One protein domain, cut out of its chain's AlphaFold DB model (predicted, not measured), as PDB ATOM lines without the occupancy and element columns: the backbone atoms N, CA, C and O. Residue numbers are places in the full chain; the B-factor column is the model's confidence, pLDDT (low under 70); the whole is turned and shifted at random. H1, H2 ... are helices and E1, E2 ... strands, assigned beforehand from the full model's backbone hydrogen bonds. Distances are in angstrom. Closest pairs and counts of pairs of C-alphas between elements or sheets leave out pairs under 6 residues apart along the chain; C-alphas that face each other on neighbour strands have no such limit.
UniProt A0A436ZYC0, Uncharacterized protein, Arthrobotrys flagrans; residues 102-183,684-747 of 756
ATOM      1  N   ARG A 102     -23.121 -15.362  -6.502       86.12
ATOM      2  CA  ARG A 102     -22.411 -14.682  -5.411       86.12
ATOM      3  C   ARG A 102     -23.010 -13.318  -5.078       86.12
ATOM      4  O   ARG A 102     -23.154 -13.001  -3.903       86.12
ATOM      5  N   ALA A 103     -23.283 -12.486  -6.082       85.44
ATOM      6  CA  ALA A 103     -23.770 -11.128  -5.845       85.44
ATOM      7  C   ALA A 103     -25.157 -11.160  -5.196       85.44
ATOM      8  O   ALA A 103     -25.377 -10.481  -4.192       85.44
ATOM      9  N   VAL A 104     -26.040 -12.026  -5.707       89.31
ATOM     10  CA  VAL A 104     -27.359 -12.273  -5.116       89.31
ATOM     11  C   VAL A 104     -27.220 -12.792  -3.685       89.31
ATOM     12  O   VAL A 104     -27.896 -12.272  -2.807       89.31
ATOM     13  N   ALA A 105     -26.300 -13.723  -3.410       88.56
ATOM     14  CA  ALA A 105     -26.047 -14.220  -2.054       88.56
ATOM     15  C   ALA A 105     -25.588 -13.109  -1.094       88.56
ATOM     16  O   ALA A 105     -26.107 -13.000   0.014       88.56
ATOM     17  N   THR A 106     -24.660 -12.242  -1.523       87.19
ATOM     18  CA  THR A 106     -24.179 -11.135  -0.680       87.19
ATOM     19  C   THR A 106     -25.272 -10.114  -0.378       87.19
ATOM     20  O   THR A 106     -25.413  -9.715   0.774       87.19
ATOM     21  N   ILE A 107     -26.095  -9.756  -1.370       88.50
ATOM     22  CA  ILE A 107     -27.206  -8.809  -1.189       88.50
ATOM     23  C   ILE A 107     -28.310  -9.437  -0.323       88.50
ATOM     24  O   ILE A 107     -28.812  -8.799   0.601       88.50
ATOM     25  N   LEU A 108     -28.654 -10.706  -0.569       89.25
ATOM     26  CA  LEU A 108     -29.711 -11.410   0.157       89.25
ATOM     27  C   LEU A 108     -29.376 -11.591   1.642       89.25
ATOM     28  O   LEU A 108     -30.263 -11.407   2.467       89.25
ATOM     29  N   SER A 109     -28.103 -11.831   1.989       87.69
ATOM     30  CA  SER A 109     -27.651 -11.958   3.389       87.69
ATOM     31  C   SER A 109     -27.948 -10.723   4.253       87.69
ATOM     32  O   SER A 109     -28.066 -10.820   5.473       87.69
ATOM     33  N   ARG A 110     -28.058  -9.545   3.625       87.88
ATOM     34  CA  ARG A 110     -28.363  -8.272   4.294       87.88
ATOM     35  C   ARG A 110     -29.858  -7.947   4.265       87.88
ATOM     36  O   ARG A 110     -30.355  -7.216   5.121       87.88
ATOM     37  N   SER A 111     -30.593  -8.523   3.320       88.56
ATOM     38  CA  SER A 111     -32.029  -8.329   3.124       88.56
ATOM     39  C   SER A 111     -32.864  -9.398   3.823       88.56
ATOM     40  O   SER A 111     -33.507 -10.214   3.164       88.56
ATOM     41  N   LYS A 112     -32.934  -9.350   5.160       85.06
ATOM     42  CA  LYS A 112     -33.686 -10.342   5.955       85.06
ATOM     43  C   LYS A 112     -35.134 -10.515   5.499       85.06
ATOM     44  O   LYS A 112     -35.568 -11.639   5.324       85.06
ATOM     45  N   LEU A 113     -35.860  -9.423   5.236       82.81
ATOM     46  CA  LEU A 113     -37.254  -9.484   4.762       82.81
ATOM     47  C   LEU A 113     -37.388 -10.137   3.373       82.81
ATOM     48  O   LEU A 113     -38.409 -10.759   3.079       82.81
ATOM     49  N   LEU A 114     -36.369 -10.002   2.519       86.75
ATOM     50  CA  LEU A 114     -36.351 -10.605   1.185       86.75
ATOM     51  C   LEU A 114     -36.020 -12.092   1.251       86.75
ATOM     52  O   LEU A 114     -36.701 -12.883   0.607       86.75
ATOM     53  N   GLU A 115     -35.006 -12.464   2.038       87.12
ATOM     54  CA  GLU A 115     -34.668 -13.863   2.321       87.12
ATOM     55  C   GLU A 115     -35.896 -14.596   2.843       87.12
ATOM     56  O   GLU A 115     -36.305 -15.621   2.305       87.12
ATOM     57  N   GLN A 116     -36.543 -13.977   3.818       82.81
ATOM     58  CA  GLN A 116     -37.786 -14.420   4.389       82.81
ATOM     59  C   GLN A 116     -38.870 -14.605   3.303       82.81
ATOM     60  O   GLN A 116     -39.390 -15.708   3.113       82.81
ATOM     61  N   SER A 117     -39.201 -13.583   2.518       83.94
ATOM     62  CA  SER A 117     -40.230 -13.711   1.470       83.94
ATOM     63  C   SER A 117     -39.945 -14.828   0.443       83.94
ATOM     64  O   SER A 117     -40.873 -15.467  -0.058       83.94
ATOM     65  N   LEU A 118     -38.665 -15.104   0.168       85.69
ATOM     66  CA  LEU A 118     -38.203 -16.126  -0.777       85.69
ATOM     67  C   LEU A 118     -37.974 -17.512  -0.139       85.69
ATOM     68  O   LEU A 118     -37.844 -18.505  -0.862       85.69
ATOM     69  N   SER A 119     -37.959 -17.626   1.187       83.25
ATOM     70  CA  SER A 119     -37.767 -18.896   1.893       83.25
ATOM     71  C   SER A 119     -38.917 -19.875   1.617       83.25
ATOM     72  O   SER A 119     -40.095 -19.595   1.868       83.25
ATOM     73  N   GLY A 120     -38.580 -21.059   1.096       74.81
ATOM     74  CA  GLY A 120     -39.538 -22.096   0.689       74.81
ATOM     75  C   GLY A 120     -40.113 -21.935  -0.727       74.81
ATOM     76  O   GLY A 120     -40.840 -22.812  -1.184       74.81
ATOM     77  N   THR A 121     -39.745 -20.877  -1.458       80.94
ATOM     78  CA  THR A 121     -40.241 -20.615  -2.826       80.94
ATOM     79  C   THR A 121     -39.472 -21.336  -3.937       80.94
ATOM     80  O   THR A 121     -39.929 -21.375  -5.076       80.94
ATOM     81  N   SER A 122     -38.331 -21.957  -3.613       77.50
ATOM     82  CA  SER A 122     -37.428 -22.631  -4.569       77.50
ATOM     83  C   SER A 122     -38.078 -23.667  -5.495       77.50
ATOM     84  O   SER A 122     -37.528 -23.989  -6.549       77.50
ATOM     85  N   ASN A 123     -39.224 -24.209  -5.086       76.94
ATOM     86  CA  ASN A 123     -39.922 -25.295  -5.760       76.94
ATOM     87  C   ASN A 123     -41.244 -24.856  -6.422       76.94
ATOM     88  O   ASN A 123     -41.984 -25.705  -6.917       76.94
ATOM     89  N   LEU A 124     -41.556 -23.555  -6.393       78.62
ATOM     90  CA  LEU A 124     -42.742 -22.983  -7.029       78.62
ATOM     91  C   LEU A 124     -42.541 -22.838  -8.541       78.62
ATOM     92  O   LEU A 124     -41.417 -22.667  -9.025       78.62
ATOM     93  N   SER A 125     -43.645 -22.873  -9.293       79.56
ATOM     94  CA  SER A 125     -43.606 -22.547 -10.715       79.56
ATOM     95  C   SER A 125     -43.329 -21.054 -10.927       79.56
ATOM     96  O   SER A 125     -43.418 -20.231 -10.015       79.56
ATOM     97  N   GLU A 126     -42.975 -20.692 -12.157       81.38
ATOM     98  CA  GLU A 126     -42.732 -19.302 -12.532       81.38
ATOM     99  C   GLU A 126     -43.934 -18.393 -12.290       81.38
ATOM    100  O   GLU A 126     -43.777 -17.328 -11.692       81.38
ATOM    101  N   GLN A 127     -45.112 -18.868 -12.688       81.25
ATOM    102  CA  GLN A 127     -46.376 -18.153 -12.560       81.25
ATOM    103  C   GLN A 127     -46.777 -18.004 -11.091       81.25
ATOM    104  O   GLN A 127     -47.191 -16.927 -10.672       81.25
ATOM    105  N   ASP A 128     -46.578 -19.052 -10.285       82.31
ATOM    106  CA  ASP A 128     -46.912 -19.018  -8.858       82.31
ATOM    107  C   ASP A 128     -45.984 -18.077  -8.083       82.31
ATOM    108  O   ASP A 128     -46.430 -17.338  -7.208       82.31
ATOM    109  N   LEU A 129     -44.689 -18.069  -8.415       84.00
ATOM    110  CA  LEU A 129     -43.732 -17.156  -7.793       84.00
ATOM    111  C   LEU A 129     -43.969 -15.705  -8.239       84.00
ATOM    112  O   LEU A 129     -43.809 -14.794  -7.433       84.00
ATOM    113  N   GLU A 130     -44.370 -15.465  -9.488       85.62
ATOM    114  CA  GLU A 130     -44.774 -14.126  -9.935       85.62
ATOM    115  C   GLU A 130     -46.017 -13.638  -9.180       85.62
ATOM    116  O   GLU A 130     -45.994 -12.544  -8.615       85.62
ATOM    117  N   ALA A 131     -47.056 -14.472  -9.073       82.81
ATOM    118  CA  ALA A 131     -48.258 -14.160  -8.302       82.81
ATOM    119  C   ALA A 131     -47.943 -13.896  -6.819       82.81
ATOM    120  O   ALA A 131     -48.499 -12.975  -6.219       82.81
ATOM    121  N   TRP A 132     -47.011 -14.660  -6.239       82.31
ATOM    122  CA  TRP A 132     -46.526 -14.463  -4.872       82.31
ATOM    123  C   TRP A 132     -45.807 -13.119  -4.690       82.31
ATOM    124  O   TRP A 132     -46.071 -12.391  -3.731       82.31
ATOM    125  N   LEU A 133     -44.915 -12.757  -5.618       85.56
ATOM    126  CA  LEU A 133     -44.105 -11.539  -5.526       85.56
ATOM    127  C   LEU A 133     -44.871 -10.269  -5.917       85.56
ATOM    128  O   LEU A 133     -44.510  -9.196  -5.441       85.56
ATOM    129  N   HIS A 134     -45.944 -10.374  -6.709       84.06
ATOM    130  CA  HIS A 134     -46.765  -9.237  -7.151       84.06
ATOM    131  C   HIS A 134     -47.388  -8.444  -5.986       84.06
ATOM    132  O   HIS A 134     -47.761  -7.279  -6.132       84.06
ATOM    133  N   ARG A 135     -47.486  -9.047  -4.797       80.38
ATOM    134  CA  ARG A 135     -47.953  -8.369  -3.582       80.38
ATOM    135  C   ARG A 135     -46.986  -7.291  -3.072       80.38
ATOM    136  O   ARG A 135     -47.415  -6.364  -2.384       80.38
ATOM    137  N   TYR A 136     -45.702  -7.394  -3.400       83.50
ATOM    138  CA  TYR A 136     -44.655  -6.555  -2.828       83.50
ATOM    139  C   TYR A 136     -44.062  -5.594  -3.864       83.50
ATOM    140  O   TYR A 136     -43.866  -5.934  -5.029       83.50
ATOM    141  N   ARG A 137     -43.721  -4.381  -3.422       86.00
ATOM    142  CA  ARG A 137     -42.821  -3.465  -4.131       86.00
ATOM    143  C   ARG A 137     -41.410  -3.616  -3.586       86.00
ATOM    144  O   ARG A 137     -41.214  -3.579  -2.374       86.00
ATOM    145  N   PHE A 138     -40.445  -3.743  -4.489       87.44
ATOM    146  CA  PHE A 138     -39.029  -3.902  -4.167       87.44
ATOM    147  C   PHE A 138     -38.291  -2.592  -4.440       87.44
ATOM    148  O   PHE A 138     -38.422  -2.029  -5.527       87.44
ATOM    149  N   TYR A 139     -37.511  -2.113  -3.475       87.75
ATOM    150  CA  TYR A 139     -36.635  -0.955  -3.653       87.75
ATOM    151  C   TYR A 139     -35.280  -1.210  -2.986       87.75
ATOM    152  O   TYR A 139     -35.184  -1.918  -1.984       87.75
ATOM    153  N   SER A 140     -34.211  -0.676  -3.574       87.56
ATOM    154  CA  SER A 140     -32.857  -0.773  -3.026       87.56
ATOM    155  C   SER A 140     -32.581   0.389  -2.078       87.56
ATOM    156  O   SER A 140     -32.797   1.543  -2.450       87.56
ATOM    157  N   THR A 141     -32.049   0.101  -0.894       86.06
ATOM    158  CA  THR A 141     -31.585   1.103   0.067       86.06
ATOM    159  C   THR A 141     -30.123   0.878   0.428       86.06
ATOM    160  O   THR A 141     -29.611  -0.244   0.423       86.06
ATOM    161  N   VAL A 142     -29.433   1.980   0.727       84.62
ATOM    162  CA  VAL A 142     -28.086   1.958   1.300       84.62
ATOM    163  C   VAL A 142     -28.176   2.546   2.697       84.62
ATOM    164  O   VAL A 142     -28.451   3.734   2.854       84.62
ATOM    165  N   GLU A 143     -27.962   1.711   3.707       82.31
ATOM    166  CA  GLU A 143     -27.938   2.119   5.109       82.31
ATOM    167  C   GLU A 143     -26.487   2.329   5.557       82.31
ATOM    168  O   GLU A 143     -25.596   1.563   5.191       82.31
ATOM    169  N   ALA A 144     -26.220   3.389   6.318       76.06
ATOM    170  CA  ALA A 144     -24.906   3.630   6.906       76.06
ATOM    171  C   ALA A 144     -24.905   3.131   8.356       76.06
ATOM    172  O   ALA A 144     -25.591   3.695   9.206       76.06
ATOM    173  N   THR A 145     -24.135   2.081   8.639       69.38
ATOM    174  CA  THR A 145     -23.968   1.497   9.977       69.38
ATOM    175  C   THR A 145     -22.557   1.787  10.502       69.38
ATOM    176  O   THR A 145     -21.654   2.133   9.740       69.38
ATOM    177  N   SER A 146     -22.331   1.635  11.810       65.00
ATOM    178  CA  SER A 146     -21.005   1.772  12.438       65.00
ATOM    179  C   SER A 146     -19.937   0.823  11.864       65.00
ATOM    180  O   SER A 146     -18.752   1.120  11.974       65.00
ATOM    181  N   SER A 147     -20.344  -0.284  11.231       62.06
ATOM    182  CA  SER A 147     -19.485  -1.282  10.574       62.06
ATOM    183  C   SER A 147     -19.261  -1.048   9.071       62.06
ATOM    184  O   SER A 147     -18.500  -1.793   8.459       62.06
ATOM    185  N   GLY A 148     -19.882  -0.029   8.461       70.38
ATOM    186  CA  GLY A 148     -19.754   0.271   7.030       70.38
ATOM    187  C   GLY A 148     -21.076   0.650   6.353       70.38
ATOM    188  O   GLY A 148     -22.111   0.819   6.997       70.38
ATOM    189  N   ARG A 149     -21.045   0.811   5.024       79.19
ATOM    190  CA  ARG A 149     -22.260   0.994   4.208       79.19
ATOM    191  C   ARG A 149     -22.842  -0.373   3.891       79.19
ATOM    192  O   ARG A 149     -22.089  -1.231   3.451       79.19
ATOM    193  N   ILE A 150     -24.151  -0.544   4.040       81.38
ATOM    194  CA  ILE A 150     -24.852  -1.793   3.746       81.38
ATOM    195  C   ILE A 150     -25.832  -1.559   2.604       81.38
ATOM    196  O   ILE A 150     -26.715  -0.711   2.713       81.38
ATOM    197  N   PHE A 151     -25.687  -2.309   1.511       85.56
ATOM    198  CA  PHE A 151     -26.683  -2.330   0.437       85.56
ATOM    199  C   PHE A 151     -27.685  -3.459   0.688       85.56
ATOM    200  O   PHE A 151     -27.299  -4.627   0.764       85.56
ATOM    201  N   LYS A 152     -28.972  -3.121   0.791       86.06
ATOM    202  CA  LYS A 152     -30.062  -4.086   0.970       86.06
ATOM    203  C   LYS A 152     -31.254  -3.735   0.082       86.06
ATOM    204  O   LYS A 152     -31.514  -2.584  -0.242       86.06
ATOM    205  N   ILE A 153     -31.987  -4.757  -0.322       88.19
ATOM    206  CA  ILE A 153     -33.309  -4.659  -0.941       88.19
ATOM    207  C   ILE A 153     -34.366  -4.782   0.160       88.19
ATOM    208  O   ILE A 153     -34.343  -5.746   0.933       88.19
ATOM    209  N   GLU A 154     -35.282  -3.822   0.224       86.00
ATOM    210  CA  GLU A 154     -36.424  -3.814   1.139       86.00
ATOM    211  C   GLU A 154     -37.735  -4.062   0.382       86.00
ATOM    212  O   GLU A 154     -37.833  -3.850  -0.830       86.00
ATOM    213  N   LEU A 155     -38.739  -4.555   1.114       85.12
ATOM    214  CA  LEU A 155     -40.059  -4.884   0.586       85.12
ATOM    215  C   LEU A 155     -41.103  -3.987   1.246       85.12
ATOM    216  O   LEU A 155     -41.176  -3.920   2.472       85.12
ATOM    217  N   ALA A 156     -41.953  -3.365   0.433       82.50
ATOM    218  CA  ALA A 156     -43.170  -2.696   0.879       82.50
ATOM    219  C   ALA A 156     -44.400  -3.476   0.386       82.50
ATOM    220  O   ALA A 156     -44.525  -3.730  -0.812       82.50
ATOM    221  N   ASP A 157     -45.310  -3.863   1.285       77.25
ATOM    222  CA  ASP A 157     -46.584  -4.502   0.909       77.25
ATOM    223  C   ASP A 157     -47.489  -3.472   0.204       77.25
ATOM    224  O   ASP A 157     -47.735  -2.389   0.741       77.25
ATOM    225  N   MET A 158     -47.972  -3.788  -1.003       72.06
ATOM    226  CA  MET A 158     -48.885  -2.916  -1.754       72.06
ATOM    227  C   MET A 158     -50.331  -2.963  -1.247       72.06
ATOM    228  O   MET A 158     -51.109  -2.071  -1.585       72.06
ATOM    229  N   PHE A 159     -50.700  -3.947  -0.419       71.25
ATOM    230  CA  PHE A 159     -52.066  -4.116   0.092       71.25
ATOM    231  C   PHE A 159     -52.139  -4.057   1.632       71.25
ATOM    232  O   PHE A 159     -52.643  -4.993   2.265       71.25
ATOM    233  N   PRO A 160     -51.706  -2.946   2.267       61.22
ATOM    234  CA  PRO A 160     -51.612  -2.835   3.726       61.22
ATOM    235  C   PRO A 160     -52.976  -2.879   4.442       61.22
ATOM    236  O   PRO A 160     -53.046  -3.250   5.612       61.22
ATOM    237  N   ASN A 161     -54.065  -2.536   3.739       55.81
ATOM    238  CA  ASN A 161     -55.424  -2.430   4.287       55.81
ATOM    239  C   ASN A 161     -56.302  -3.671   4.051       55.81
ATOM    240  O   ASN A 161     -57.485  -3.648   4.375       55.81
ATOM    241  N   SER A 162     -55.750  -4.769   3.532       57.44
ATOM    242  CA  SER A 162     -56.485  -6.023   3.278       57.44
ATOM    243  C   SER A 162     -56.942  -6.768   4.553       57.44
ATOM    244  O   SER A 162     -57.383  -7.912   4.485       57.44
ATOM    245  N   GLY A 163     -56.826  -6.161   5.742       48.53
ATOM    246  CA  GLY A 163     -57.190  -6.756   7.038       48.53
ATOM    247  C   GLY A 163     -56.287  -7.915   7.483       48.53
ATOM    248  O   GLY A 163     -56.240  -8.244   8.662       48.53
ATOM    249  N   HIS A 164     -55.513  -8.500   6.571       47.22
ATOM    250  CA  HIS A 164     -54.499  -9.505   6.850       47.22
ATOM    251  C   HIS A 164     -53.150  -8.815   7.057       47.22
ATOM    252  O   HIS A 164     -52.329  -8.730   6.143       47.22
ATOM    253  N   LYS A 165     -52.886  -8.344   8.285       45.06
ATOM    254  CA  LYS A 165     -51.505  -8.095   8.735       45.06
ATOM    255  C   LYS A 165     -50.807  -9.452   8.838       45.06
ATOM    256  O   LYS A 165     -50.709 -10.024   9.919       45.06
ATOM    257  N   GLN A 166     -50.396 -10.003   7.697       49.06
ATOM    258  CA  GLN A 166     -49.674 -11.266   7.603       49.06
ATOM    259  C   GLN A 166     -48.286 -11.057   8.200       49.06
ATOM    260  O   GLN A 166     -47.328 -10.668   7.535       49.06
ATOM    261  N   ARG A 167     -48.216 -11.254   9.518       41.91
ATOM    262  CA  ARG A 167     -46.966 -11.372  10.250       41.91
ATOM    263  C   ARG A 167     -46.239 -12.566   9.649       41.91
ATOM    264  O   ARG A 167     -46.827 -13.626   9.466       41.91
ATOM    265  N   TYR A 168     -44.983 -12.346   9.306       49.75
ATOM    266  CA  TYR A 168     -44.079 -13.296   8.683       49.75
ATOM    267  C   TYR A 168     -43.735 -14.467   9.652       49.75
ATOM    268  O   TYR A 168     -42.599 -14.647  10.062       49.75
ATOM    269  N   SER A 169     -44.725 -15.229  10.128       41.00
ATOM    270  CA  SER A 169     -44.543 -16.355  11.056       41.00
ATOM    271  C   SER A 169     -45.491 -17.503  10.693       41.00
ATOM    272  O   SER A 169     -46.707 -17.337  10.619       41.00
ATOM    273  N   ASP A 170     -44.853 -18.631  10.383       45.88
ATOM    274  CA  ASP A 170     -45.234 -20.051  10.442       45.88
ATOM    275  C   ASP A 170     -46.546 -20.599   9.845       45.88
ATOM    276  O   ASP A 170     -46.571 -21.787   9.521       45.88
ATOM    277  N   GLU A 171     -47.587 -19.810   9.567       43.75
ATOM    278  CA  GLU A 171     -48.897 -20.376   9.173       43.75
ATOM    279  C   GLU A 171     -49.380 -20.069   7.749       43.75
ATOM    280  O   GLU A 171     -50.425 -20.572   7.329       43.75
ATOM    281  N   VAL A 172     -48.623 -19.326   6.932       49.69
ATOM    282  CA  VAL A 172     -48.977 -19.210   5.508       49.69
ATOM    283  C   VAL A 172     -48.584 -20.505   4.802       49.69
ATOM    284  O   VAL A 172     -47.410 -20.742   4.501       49.69
ATOM    285  N   LYS A 173     -49.579 -21.364   4.547       50.03
ATOM    286  CA  LYS A 173     -49.451 -22.472   3.598       50.03
ATOM    287  C   LYS A 173     -49.073 -21.864   2.247       50.03
ATOM    288  O   LYS A 173     -49.898 -21.220   1.601       50.03
ATOM    289  N   LEU A 174     -47.807 -22.034   1.856       57.25
ATOM    290  CA  LEU A 174     -47.382 -21.876   0.465       57.25
ATOM    291  C   LEU A 174     -48.372 -22.659  -0.413       57.25
ATOM    292  O   LEU A 174     -48.850 -23.701   0.050       57.25
ATOM    293  N   PRO A 175     -48.690 -22.190  -1.634       53.31
ATOM    294  CA  PRO A 175     -49.512 -22.962  -2.559       53.31
ATOM    295  C   PRO A 175     -48.990 -24.401  -2.596       53.31
ATOM    296  O   PRO A 175     -47.791 -24.605  -2.811       53.31
ATOM    297  N   GLU A 176     -49.848 -25.384  -2.296       51.72
ATOM    298  CA  GLU A 176     -49.455 -26.786  -2.435       51.72
ATOM    299  C   GLU A 176     -48.981 -26.972  -3.880       51.72
ATOM    300  O   GLU A 176     -49.688 -26.554  -4.802       51.72
ATOM    301  N   PRO A 177     -47.764 -27.504  -4.098       53.59
ATOM    302  CA  PRO A 177     -47.219 -27.605  -5.438       53.59
ATOM    303  C   PRO A 177     -48.152 -28.494  -6.257       53.59
ATOM    304  O   PRO A 177     -48.266 -29.690  -5.982       53.59
ATOM    305  N   ALA A 178     -48.832 -27.900  -7.239       46.09
ATOM    306  CA  ALA A 178     -49.694 -28.633  -8.150       46.09
ATOM    307  C   ALA A 178     -48.907 -29.800  -8.770       46.09
ATOM    308  O   ALA A 178     -47.724 -29.675  -9.102       46.09
ATOM    309  N   GLU A 179     -49.563 -30.954  -8.856       47.47
ATOM    310  CA  GLU A 179     -48.990 -32.243  -9.227       47.47
ATOM    311  C   GLU A 179     -47.996 -32.206 -10.414       47.47
ATOM    312  O   GLU A 179     -48.227 -31.575 -11.445       47.47
ATOM    313  N   ARG A 180     -46.917 -32.999 -10.283       50.06
ATOM    314  CA  ARG A 180     -45.839 -33.290 -11.258       50.06
ATOM    315  C   ARG A 180     -44.938 -32.106 -11.654       50.06
ATOM    316  O   ARG A 180     -45.089 -31.480 -12.701       50.06
ATOM    317  N   HIS A 181     -43.853 -31.951 -10.891       57.94
ATOM    318  CA  HIS A 181     -42.696 -31.089 -11.168       57.94
ATOM    319  C   HIS A 181     -42.137 -31.229 -12.589       57.94
ATOM    320  O   HIS A 181     -41.406 -32.171 -12.915       57.94
ATOM    321  N   LYS A 182     -42.413 -30.234 -13.434       67.81
ATOM    322  CA  LYS A 182     -41.776 -30.085 -14.743       67.81
ATOM    323  C   LYS A 182     -40.482 -29.288 -14.595       67.81
ATOM    324  O   LYS A 182     -40.489 -28.067 -14.657       67.81
ATOM    325  N   TRP A 183     -39.367 -29.997 -14.441       80.56
ATOM    326  CA  TRP A 183     -38.030 -29.400 -14.422       80.56
ATOM    327  C   TRP A 183     -37.782 -28.529 -15.655       80.56
ATOM    328  O   TRP A 183     -37.957 -28.974 -16.799       80.56
ATOM    329  N   ILE A 684     -33.443 -12.786 -10.546       87.44
ATOM    330  CA  ILE A 684     -32.886 -12.574  -9.197       87.44
ATOM    331  C   ILE A 684     -33.727 -13.310  -8.147       87.44
ATOM    332  O   ILE A 684     -33.170 -13.903  -7.227       87.44
ATOM    333  N   ALA A 685     -35.053 -13.332  -8.306       87.19
ATOM    334  CA  ALA A 685     -35.956 -14.017  -7.386       87.19
ATOM    335  C   ALA A 685     -35.758 -15.538  -7.393       87.19
ATOM    336  O   ALA A 685     -35.763 -16.156  -6.333       87.19
ATOM    337  N   THR A 686     -35.523 -16.141  -8.563       88.69
ATOM    338  CA  THR A 686     -35.264 -17.583  -8.661       88.69
ATOM    339  C   THR A 686     -33.934 -17.950  -8.002       88.69
ATOM    340  O   THR A 686     -33.872 -18.886  -7.205       88.69
ATOM    341  N   VAL A 687     -32.868 -17.191  -8.284       89.62
ATOM    342  CA  VAL A 687     -31.552 -17.405  -7.657       89.62
ATOM    343  C   VAL A 687     -31.621 -17.155  -6.148       89.62
ATOM    344  O   VAL A 687     -31.068 -17.932  -5.372       89.62
ATOM    345  N   GLY A 688     -32.349 -16.119  -5.727       89.12
ATOM    346  CA  GLY A 688     -32.609 -15.814  -4.325       89.12
ATOM    347  C   GLY A 688     -33.403 -16.915  -3.620       89.12
ATOM    348  O   GLY A 688     -33.034 -17.305  -2.521       89.12
ATOM    349  N   GLY A 689     -34.405 -17.508  -4.272       88.12
ATOM    350  CA  GLY A 689     -35.148 -18.662  -3.756       88.12
ATOM    351  C   GLY A 689     -34.281 -19.914  -3.572       88.12
ATOM    352  O   GLY A 689     -34.470 -20.646  -2.605       88.12
ATOM    353  N   TYR A 690     -33.282 -20.141  -4.437       89.94
ATOM    354  CA  TYR A 690     -32.296 -21.221  -4.259       89.94
ATOM    355  C   TYR A 690     -31.292 -20.961  -3.120       89.94
ATOM    356  O   TYR A 690     -30.612 -21.891  -2.673       89.94
ATOM    357  N   LEU A 691     -31.162 -19.713  -2.663       90.31
ATOM    358  CA  LEU A 691     -30.235 -19.302  -1.605       90.31
ATOM    359  C   LEU A 691     -30.926 -19.051  -0.260       90.31
ATOM    360  O   LEU A 691     -30.282 -19.229   0.769       90.31
ATOM    361  N   ALA A 692     -32.204 -18.674  -0.252       88.12
ATOM    362  CA  ALA A 692     -32.964 -18.376   0.956       88.12
ATOM    363  C   ALA A 692     -33.005 -19.584   1.912       88.12
ATOM    364  O   ALA A 692     -33.171 -20.730   1.471       88.12
ATOM    365  N   GLY A 693     -32.803 -19.334   3.210       81.06
ATOM    366  CA  GLY A 693     -32.739 -20.380   4.238       81.06
ATOM    367  C   GLY A 693     -31.488 -21.268   4.165       81.06
ATOM    368  O   GLY A 693     -31.472 -22.366   4.733       81.06
ATOM    369  N   SER A 694     -30.446 -20.841   3.437       86.81
ATOM    370  CA  SER A 694     -29.169 -21.554   3.304       86.81
ATOM    371  C   SER A 694     -28.128 -21.128   4.326       86.81
ATOM    372  O   SER A 694     -27.907 -19.937   4.534       86.81
ATOM    373  N   ASP A 695     -27.341 -22.091   4.810       85.69
ATOM    374  CA  ASP A 695     -26.121 -21.811   5.577       85.69
ATOM    375  C   ASP A 695     -25.094 -20.982   4.790       85.69
ATOM    376  O   ASP A 695     -24.262 -20.296   5.380       85.69
ATOM    377  N   VAL A 696     -25.185 -20.970   3.453       86.00
ATOM    378  CA  VAL A 696     -24.342 -20.131   2.587       86.00
ATOM    379  C   VAL A 696     -24.516 -18.642   2.897       86.00
ATOM    380  O   VAL A 696     -23.534 -17.907   2.843       86.00
ATOM    381  N   LEU A 697     -25.729 -18.188   3.239       87.12
ATOM    382  CA  LEU A 697     -25.990 -16.777   3.557       87.12
ATOM    383  C   LEU A 697     -25.381 -16.366   4.904       87.12
ATOM    384  O   LEU A 697     -25.015 -15.207   5.084       87.12
ATOM    385  N   ARG A 698     -25.211 -17.323   5.823       86.62
ATOM    386  CA  ARG A 698     -24.674 -17.111   7.177       86.62
ATOM    387  C   ARG A 698     -23.151 -17.001   7.211       86.62
ATOM    388  O   ARG A 698     -22.608 -16.419   8.142       86.62
ATOM    389  N   LEU A 699     -22.471 -17.527   6.191       83.19
ATOM    390  CA  LEU A 699     -21.021 -17.388   6.018       83.19
ATOM    391  C   LEU A 699     -20.591 -15.967   5.625       83.19
ATOM    392  O   LEU A 699     -19.405 -15.651   5.687       83.19
ATOM    393  N   ILE A 700     -21.519 -15.126   5.157       84.62
ATOM    394  CA  ILE A 700     -21.195 -13.853   4.510       84.62
ATOM    395  C   ILE A 700     -21.086 -12.735   5.563       84.62
ATOM    396  O   ILE A 700     -22.103 -12.391   6.175       84.62
ATOM    397  N   PRO A 701     -19.895 -12.129   5.756       80.38
ATOM    398  CA  PRO A 701     -19.709 -11.041   6.707       80.38
ATOM    399  C   PRO A 701     -20.336  -9.732   6.212       80.38
ATOM    400  O   PRO A 701     -20.603  -9.546   5.021       80.38
ATOM    401  N   ASP A 702     -20.540  -8.805   7.144       77.12
ATOM    402  CA  ASP A 702     -21.035  -7.457   6.868       77.12
ATOM    403  C   ASP A 702     -20.094  -6.719   5.891       77.12
ATOM    404  O   ASP A 702     -18.871  -6.781   6.025       77.12
ATOM    405  N   GLY A 703     -20.651  -6.028   4.887       73.75
ATOM    406  CA  GLY A 703     -19.886  -5.254   3.900       73.75
ATOM    407  C   GLY A 703     -19.365  -6.052   2.692       73.75
ATOM    408  O   GLY A 703     -18.782  -5.467   1.771       73.75
ATOM    409  N   ALA A 704     -19.589  -7.372   2.638       77.75
ATOM    410  CA  ALA A 704     -19.157  -8.241   1.535       77.75
ATOM    411  C   ALA A 704     -19.811  -7.911   0.174       77.75
ATOM    412  O   ALA A 704     -19.310  -8.327  -0.880       77.75
ATOM    413  N   GLU A 705     -20.914  -7.164   0.174       77.62
ATOM    414  CA  GLU A 705     -21.626  -6.685  -1.009       77.62
ATOM    415  C   GLU A 705     -20.840  -5.636  -1.816       77.62
ATOM    416  O   GLU A 705     -21.021  -5.567  -3.031       77.62
ATOM    417  N   TRP A 706     -19.905  -4.904  -1.195       76.31
ATOM    418  CA  TRP A 706     -19.060  -3.897  -1.864       76.31
ATOM    419  C   TRP A 706     -17.722  -4.450  -2.388       76.31
ATOM    420  O   TRP A 706     -17.077  -3.813  -3.218       76.31
ATOM    421  N   GLY A 707     -17.321  -5.652  -1.951       67.12
ATOM    422  CA  GLY A 707     -16.089  -6.341  -2.358       67.12
ATOM    423  C   GLY A 707     -14.769  -5.730  -1.855       67.12
ATOM    424  O   GLY A 707     -14.746  -4.653  -1.264       67.12
ATOM    425  N   ALA A 708     -13.652  -6.425  -2.129       55.25
ATOM    426  CA  ALA A 708     -12.303  -5.947  -1.815       55.25
ATOM    427  C   ALA A 708     -11.954  -4.741  -2.701       55.25
ATOM    428  O   ALA A 708     -11.774  -4.886  -3.910       55.25
ATOM    429  N   GLY A 709     -11.905  -3.553  -2.096       49.69
ATOM    430  CA  GLY A 709     -11.603  -2.283  -2.770       49.69
ATOM    431  C   GLY A 709     -12.762  -1.280  -2.836       49.69
ATOM    432  O   GLY A 709     -12.550  -0.142  -3.254       49.69
ATOM    433  N   GLY A 710     -13.974  -1.640  -2.398       50.84
ATOM    434  CA  GLY A 710     -15.048  -0.662  -2.198       50.84
ATOM    435  C   GLY A 710     -14.739   0.279  -1.025       50.84
ATOM    436  O   GLY A 710     -14.101  -0.134  -0.056       50.84
ATOM    437  N   LYS A 711     -15.239   1.527  -1.052       45.44
ATOM    438  CA  LYS A 711     -15.070   2.554   0.016       45.44
ATOM    439  C   LYS A 711     -15.592   2.140   1.419       45.44
ATOM    440  O   LYS A 711     -15.636   2.978   2.312       45.44
ATOM    441  N   GLY A 712     -16.012   0.886   1.606       48.28
ATOM    442  CA  GLY A 712     -16.524   0.300   2.848       48.28
ATOM    443  C   GLY A 712     -15.633  -0.771   3.497       48.28
ATOM    444  O   GLY A 712     -16.068  -1.351   4.478       48.28
ATOM    445  N   GLY A 713     -14.423  -1.052   2.988       43.19
ATOM    446  CA  GLY A 713     -13.443  -1.890   3.705       43.19
ATOM    447  C   GLY A 713     -13.807  -3.375   3.887       43.19
ATOM    448  O   GLY A 713     -13.408  -3.970   4.881       43.19
ATOM    449  N   GLY A 714     -14.559  -3.982   2.962       50.78
ATOM    450  CA  GLY A 714     -14.932  -5.403   3.041       50.78
ATOM    451  C   GLY A 714     -13.812  -6.367   2.617       50.78
ATOM    452  O   GLY A 714     -13.049  -6.076   1.692       50.78
ATOM    453  N   THR A 715     -13.750  -7.542   3.256       51.47
ATOM    454  CA  THR A 715     -12.910  -8.681   2.842       51.47
ATOM    455  C   THR A 715     -13.287  -9.168   1.444       51.47
ATOM    456  O   THR A 715     -14.442  -9.089   1.003       51.47
ATOM    457  N   GLY A 716     -12.301  -9.675   0.702       57.19
ATOM    458  CA  GLY A 716     -12.541 -10.206  -0.630       57.19
ATOM    459  C   GLY A 716     -13.496 -11.385  -0.537       57.19
ATOM    460  O   GLY A 716     -13.230 -12.358   0.147       57.19
ATOM    461  N   SER A 717     -14.615 -11.356  -1.256       52.41
ATOM    462  CA  SER A 717     -15.550 -12.495  -1.269       52.41
ATOM    463  C   SER A 717     -14.917 -13.827  -1.714       52.41
ATOM    464  O   SER A 717     -15.506 -14.873  -1.488       52.41
ATOM    465  N   GLU A 718     -13.758 -13.797  -2.388       58.78
ATOM    466  CA  GLU A 718     -12.970 -15.011  -2.655       58.78
ATOM    467  C   GLU A 718     -12.398 -15.620  -1.368       58.78
ATOM    468  O   GLU A 718     -12.376 -16.839  -1.253       58.78
ATOM    469  N   GLU A 719     -12.030 -14.799  -0.381       62.78
ATOM    470  CA  GLU A 719     -11.596 -15.224   0.955       62.78
ATOM    471  C   GLU A 719     -12.779 -15.729   1.791       62.78
ATOM    472  O   GLU A 719     -12.647 -16.719   2.501       62.78
ATOM    473  N   VAL A 720     -13.959 -15.107   1.658       72.25
ATOM    474  CA  VAL A 720     -15.181 -15.485   2.403       72.25
ATOM    475  C   VAL A 720     -15.649 -16.905   2.071       72.25
ATOM    476  O   VAL A 720     -16.100 -17.638   2.947       72.25
ATOM    477  N   PHE A 721     -15.543 -17.307   0.803       79.12
ATOM    478  CA  PHE A 721     -15.940 -18.643   0.352       79.12
ATOM    479  C   PHE A 721     -14.752 -19.612   0.213       79.12
ATOM    480  O   PHE A 721     -14.938 -20.744  -0.245       79.12
ATOM    481  N   ALA A 722     -13.536 -19.198   0.593       75.25
ATOM    482  CA  ALA A 722     -12.354 -20.053   0.559       75.25
ATOM    483  C   ALA A 722     -12.474 -21.195   1.582       75.25
ATOM    484  O   ALA A 722     -12.920 -21.000   2.708       75.25
ATOM    485  N   GLY A 723     -12.076 -22.407   1.186       75.81
ATOM    486  CA  GLY A 723     -12.087 -23.589   2.060       75.81
ATOM    487  C   GLY A 723     -13.433 -24.318   2.177       75.81
ATOM    488  O   GLY A 723     -13.457 -25.447   2.660       75.81
ATOM    489  N   TYR A 724     -14.529 -23.743   1.669       83.81
ATOM    490  CA  TYR A 724     -15.840 -24.396   1.629       83.81
ATOM    491  C   TYR A 724     -16.118 -25.034   0.263       83.81
ATOM    492  O   TYR A 724     -15.750 -24.507  -0.791       83.81
ATOM    493  N   MET A 725     -16.808 -26.175   0.283       87.06
ATOM    494  CA  MET A 725     -17.328 -26.823  -0.921       87.06
ATOM    495  C   MET A 725     -18.841 -26.622  -1.007       87.06
ATOM    496  O   MET A 725     -19.541 -26.782  -0.009       87.06
ATOM    497  N   PHE A 726     -19.344 -26.300  -2.196       88.94
ATOM    498  CA  PHE A 726     -20.749 -25.976  -2.439       88.94
ATOM    499  C   PHE A 726     -21.416 -27.054  -3.285       88.94
ATOM    500  O   PHE A 726     -20.853 -27.518  -4.281       88.94
ATOM    501  N   GLY A 727     -22.632 -27.427  -2.897       88.50
ATOM    502  CA  GLY A 727     -23.471 -28.386  -3.605       88.50
ATOM    503  C   GLY A 727     -24.825 -27.790  -3.988       88.50
ATOM    504  O   GLY A 727     -25.317 -26.865  -3.341       88.50
ATOM    505  N   PHE A 728     -25.454 -28.345  -5.024       88.94
ATOM    506  CA  PHE A 728     -26.800 -27.968  -5.467       88.94
ATOM    507  C   PHE A 728     -27.753 -29.167  -5.378       88.94
ATOM    508  O   PHE A 728     -27.460 -30.245  -5.905       88.94
ATOM    509  N   GLY A 729     -28.884 -29.024  -4.687       86.62
ATOM    510  CA  GLY A 729     -29.798 -30.144  -4.449       86.62
ATOM    511  C   GLY A 729     -30.815 -29.898  -3.342       86.62
ATOM    512  O   GLY A 729     -31.122 -28.756  -3.021       86.62
ATOM    513  N   TRP A 730     -31.338 -30.983  -2.766       85.44
ATOM    514  CA  TRP A 730     -32.245 -30.918  -1.619       85.44
ATOM    515  C   TRP A 730     -31.460 -30.802  -0.309       85.44
ATOM    516  O   TRP A 730     -30.522 -31.572  -0.084       85.44
ATOM    517  N   TRP A 731     -31.879 -29.865   0.541       83.19
ATOM    518  CA  TRP A 731     -31.295 -29.544   1.845       83.19
ATOM    519  C   TRP A 731     -32.390 -29.387   2.902       83.19
ATOM    520  O   TRP A 731     -33.545 -29.121   2.560       83.19
ATOM    521  N   GLU A 732     -32.035 -29.518   4.178       76.50
ATOM    522  CA  GLU A 732     -32.906 -29.095   5.280       76.50
ATOM    523  C   GLU A 732     -32.935 -27.560   5.358       76.50
ATOM    524  O   GLU A 732     -31.936 -26.884   5.087       76.50
ATOM    525  N   ASP A 733     -34.112 -27.004   5.637       67.69
ATOM    526  CA  ASP A 733     -34.306 -25.570   5.816       67.69
ATOM    527  C   ASP A 733     -33.814 -25.164   7.206       67.69
ATOM    528  O   ASP A 733     -34.257 -25.678   8.234       67.69
ATOM    529  N   THR A 734     -32.856 -24.245   7.225       66.06
ATOM    530  CA  THR A 734     -32.159 -23.857   8.445       66.06
ATOM    531  C   THR A 734     -32.883 -22.757   9.223       66.06
ATOM    532  O   THR A 734     -32.515 -22.486  10.367       66.06
ATOM    533  N   GLU A 735     -33.885 -22.112   8.619       62.00
ATOM    534  CA  GLU A 735     -34.790 -21.172   9.288       62.00
ATOM    535  C   GLU A 735     -36.068 -21.861   9.775       62.00
ATOM    536  O   GLU A 735     -36.640 -21.455  10.785       62.00
ATOM    537  N   ARG A 736     -36.515 -22.915   9.076       62.78
ATOM    538  CA  ARG A 736     -37.749 -23.648   9.390       62.78
ATOM    539  C   ARG A 736     -37.461 -25.130   9.615       62.78
ATOM    540  O   ARG A 736     -37.470 -25.929   8.676       62.78
ATOM    541  N   ALA A 737     -37.269 -25.506  10.879       54.41
ATOM    542  CA  ALA A 737     -37.121 -26.905  11.277       54.41
ATOM    543  C   ALA A 737     -38.279 -27.751  10.707       54.41
ATOM    544  O   ALA A 737     -39.434 -27.342  10.806       54.41
ATOM    545  N   SER A 738     -37.968 -28.919  10.122       59.91
ATOM    546  CA  SER A 738     -38.867 -29.878   9.432       59.91
ATOM    547  C   SER A 738     -39.220 -29.638   7.950       59.91
ATOM    548  O   SER A 738     -39.858 -30.506   7.349       59.91
ATOM    549  N   ARG A 739     -38.779 -28.547   7.300       69.75
ATOM    550  CA  ARG A 739     -38.993 -28.333   5.848       69.75
ATOM    551  C   ARG A 739     -37.732 -28.615   5.021       69.75
ATOM    552  O   ARG A 739     -36.613 -28.392   5.469       69.75
ATOM    553  N   ARG A 740     -37.912 -29.111   3.789       76.75
ATOM    554  CA  ARG A 740     -36.831 -29.314   2.805       76.75
ATOM    555  C   ARG A 740     -36.862 -28.222   1.741       76.75
ATOM    556  O   ARG A 740     -37.933 -27.881   1.243       76.75
ATOM    557  N   ARG A 741     -35.690 -27.730   1.341       83.12
ATOM    558  CA  ARG A 741     -35.510 -26.715   0.290       83.12
ATOM    559  C   ARG A 741     -34.644 -27.244  -0.851       83.12
ATOM    560  O   ARG A 741     -33.724 -28.026  -0.614       83.12
ATOM    561  N   TYR A 742     -34.916 -26.810  -2.080       85.56
ATOM    562  CA  TYR A 742     -34.078 -27.123  -3.237       85.56
ATOM    563  C   TYR A 742     -33.190 -25.922  -3.569       85.56
ATOM    564  O   TYR A 742     -33.691 -24.833  -3.822       85.56
ATOM    565  N   GLY A 743     -31.869 -26.072  -3.552       87.12
ATOM    566  CA  GLY A 743     -30.990 -24.922  -3.729       87.12
ATOM    567  C   GLY A 743     -29.516 -25.183  -3.453       87.12
ATOM    568  O   GLY A 743     -29.049 -26.324  -3.473       87.12
ATOM    569  N   VAL A 744     -28.771 -24.103  -3.212       89.88
ATOM    570  CA  VAL A 744     -27.333 -24.144  -2.911       89.88
ATOM    571  C   VAL A 744     -27.124 -24.339  -1.405       89.88
ATOM    572  O   VAL A 744     -27.786 -23.684  -0.592       89.88
ATOM    573  N   GLY A 745     -26.186 -25.208  -1.030       86.62
ATOM    574  CA  GLY A 745     -25.765 -25.457   0.352       86.62
ATOM    575  C   GLY A 745     -24.275 -25.792   0.453       86.62
ATOM    576  O   GLY A 745     -23.595 -25.932  -0.568       86.62
ATOM    577  N   ILE A 746     -23.769 -25.898   1.683       85.31
ATOM    578  CA  ILE A 746     -22.369 -26.232   1.985       85.31
ATOM    579  C   ILE A 746     -22.256 -27.752   2.167       85.31
ATOM    580  O   ILE A 746     -23.036 -28.352   2.901       85.31
ATOM    581  N   GLY A 747     -21.287 -28.387   1.508       79.06
ATOM    582  CA  GLY A 747     -21.097 -29.841   1.514       79.06
ATOM    583  C   GLY A 747     -21.800 -30.543   0.349       79.06
ATOM    584  O   GLY A 747     -21.961 -29.972  -0.735       79.06
TER     585      GLY A 747
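Overview. This is residues 102 to 183 and 684 to 747 of the 756 residues of an uncharacterized protein of Arthrobotrys flagrans (UniProt A0A436ZYC0). A small core of short helices, H1, H2, H4 and H5, sits between two separate strand hairpins, with E1 and E2 along one side and E3 and E4 along the opposite side. H3 lies towards one end of this core and H6 beyond the other, and two long stretches with no named element, residues 158 to 183 and 699 to 716, run round the outside. The printed part has 146 residues, with six named helices and four named strands in the order H1 H2 H3 E1 E2 H4 H5 H6 E3 E4; each sheet, E1 - E2 and E3 - E4, is antiparallel, and the class is mixed. The whole is compact, with a radius of gyration of the C-alphas of 16.3 A and spans of 46 by 39 by 25 A.

Arrangement. Look first at the hairpin of E1, residues 136 to 145, and E2, residues 148 to 157, where N 141 and O 152 are within hydrogen-bond range at 2.8 A. Next find H1, residues 102 to 110; its closest C-alpha pair with E2, Arg 110 and Lys 152, is 5.6 A apart. H2, residues 112 to 118, only just touches H1, only at the corner, with 3 pairs of C-alphas within 8 A, the closest Leu 108 and Glu 115 at 5.9 A. H4, residues 684 to 691, touches H1, about perpendicular at 79 degrees, closest at the C-alphas of Val 104 and Gly 688, 6.4 A. H4 also touches H2, with the C-alphas of Leu 118 and Gly 689 at 5.0 A. H5, residues 695 to 698, touches H1 at the C-alphas of Ser 109 and Leu 697, 5.1 A. H3, residues 126 to 133, is near H2 and H4 and touches no helix; nor does H6, residues 717 to 720. The second hairpin is E3, residues 725 to 732, and E4, residues 740 to 746, with N 731 and O 741 at 2.8 A; the closest C-alphas of H4 and E4, Tyr 690 and Gly 743, are 4.0 A apart. Every O i to N i+4 pair is within hydrogen-bond range in H2, H3 and H4, and 4 of 5 in H1; H5 and H6 are too short for such a pair.

Along the chain. Find C-alpha 136 at (-44.655, -6.555, -2.828); E1 runs 25.6 A from there and bends by 53 degrees at residue 139, and E2 returns over 27.9 A. H1 begins at C-alpha 102, (-22.411, -14.682, -5.411), and measures 13.1 A; E3, 16.9 A, bends by 96 degrees at residue 729. E4 runs 14.8 A to C-alpha 746 at (-22.369, -26.232, 1.985).

Size, cuts and confidence. The two C-alphas farthest apart, Glu 179 and Lys 711, are 49.5 A apart. Residues 184 to 683 are not printed, and C-alphas 183 and 684 stand 18.4 A apart across this cut. Of the links that are printed whole, H5 to H6 is long, with 18 residues. The mean pLDDT of the printed part is 74.3; residues 145 to 147, 160 to 182, 707 to 719 and 733 to 739 are under 70.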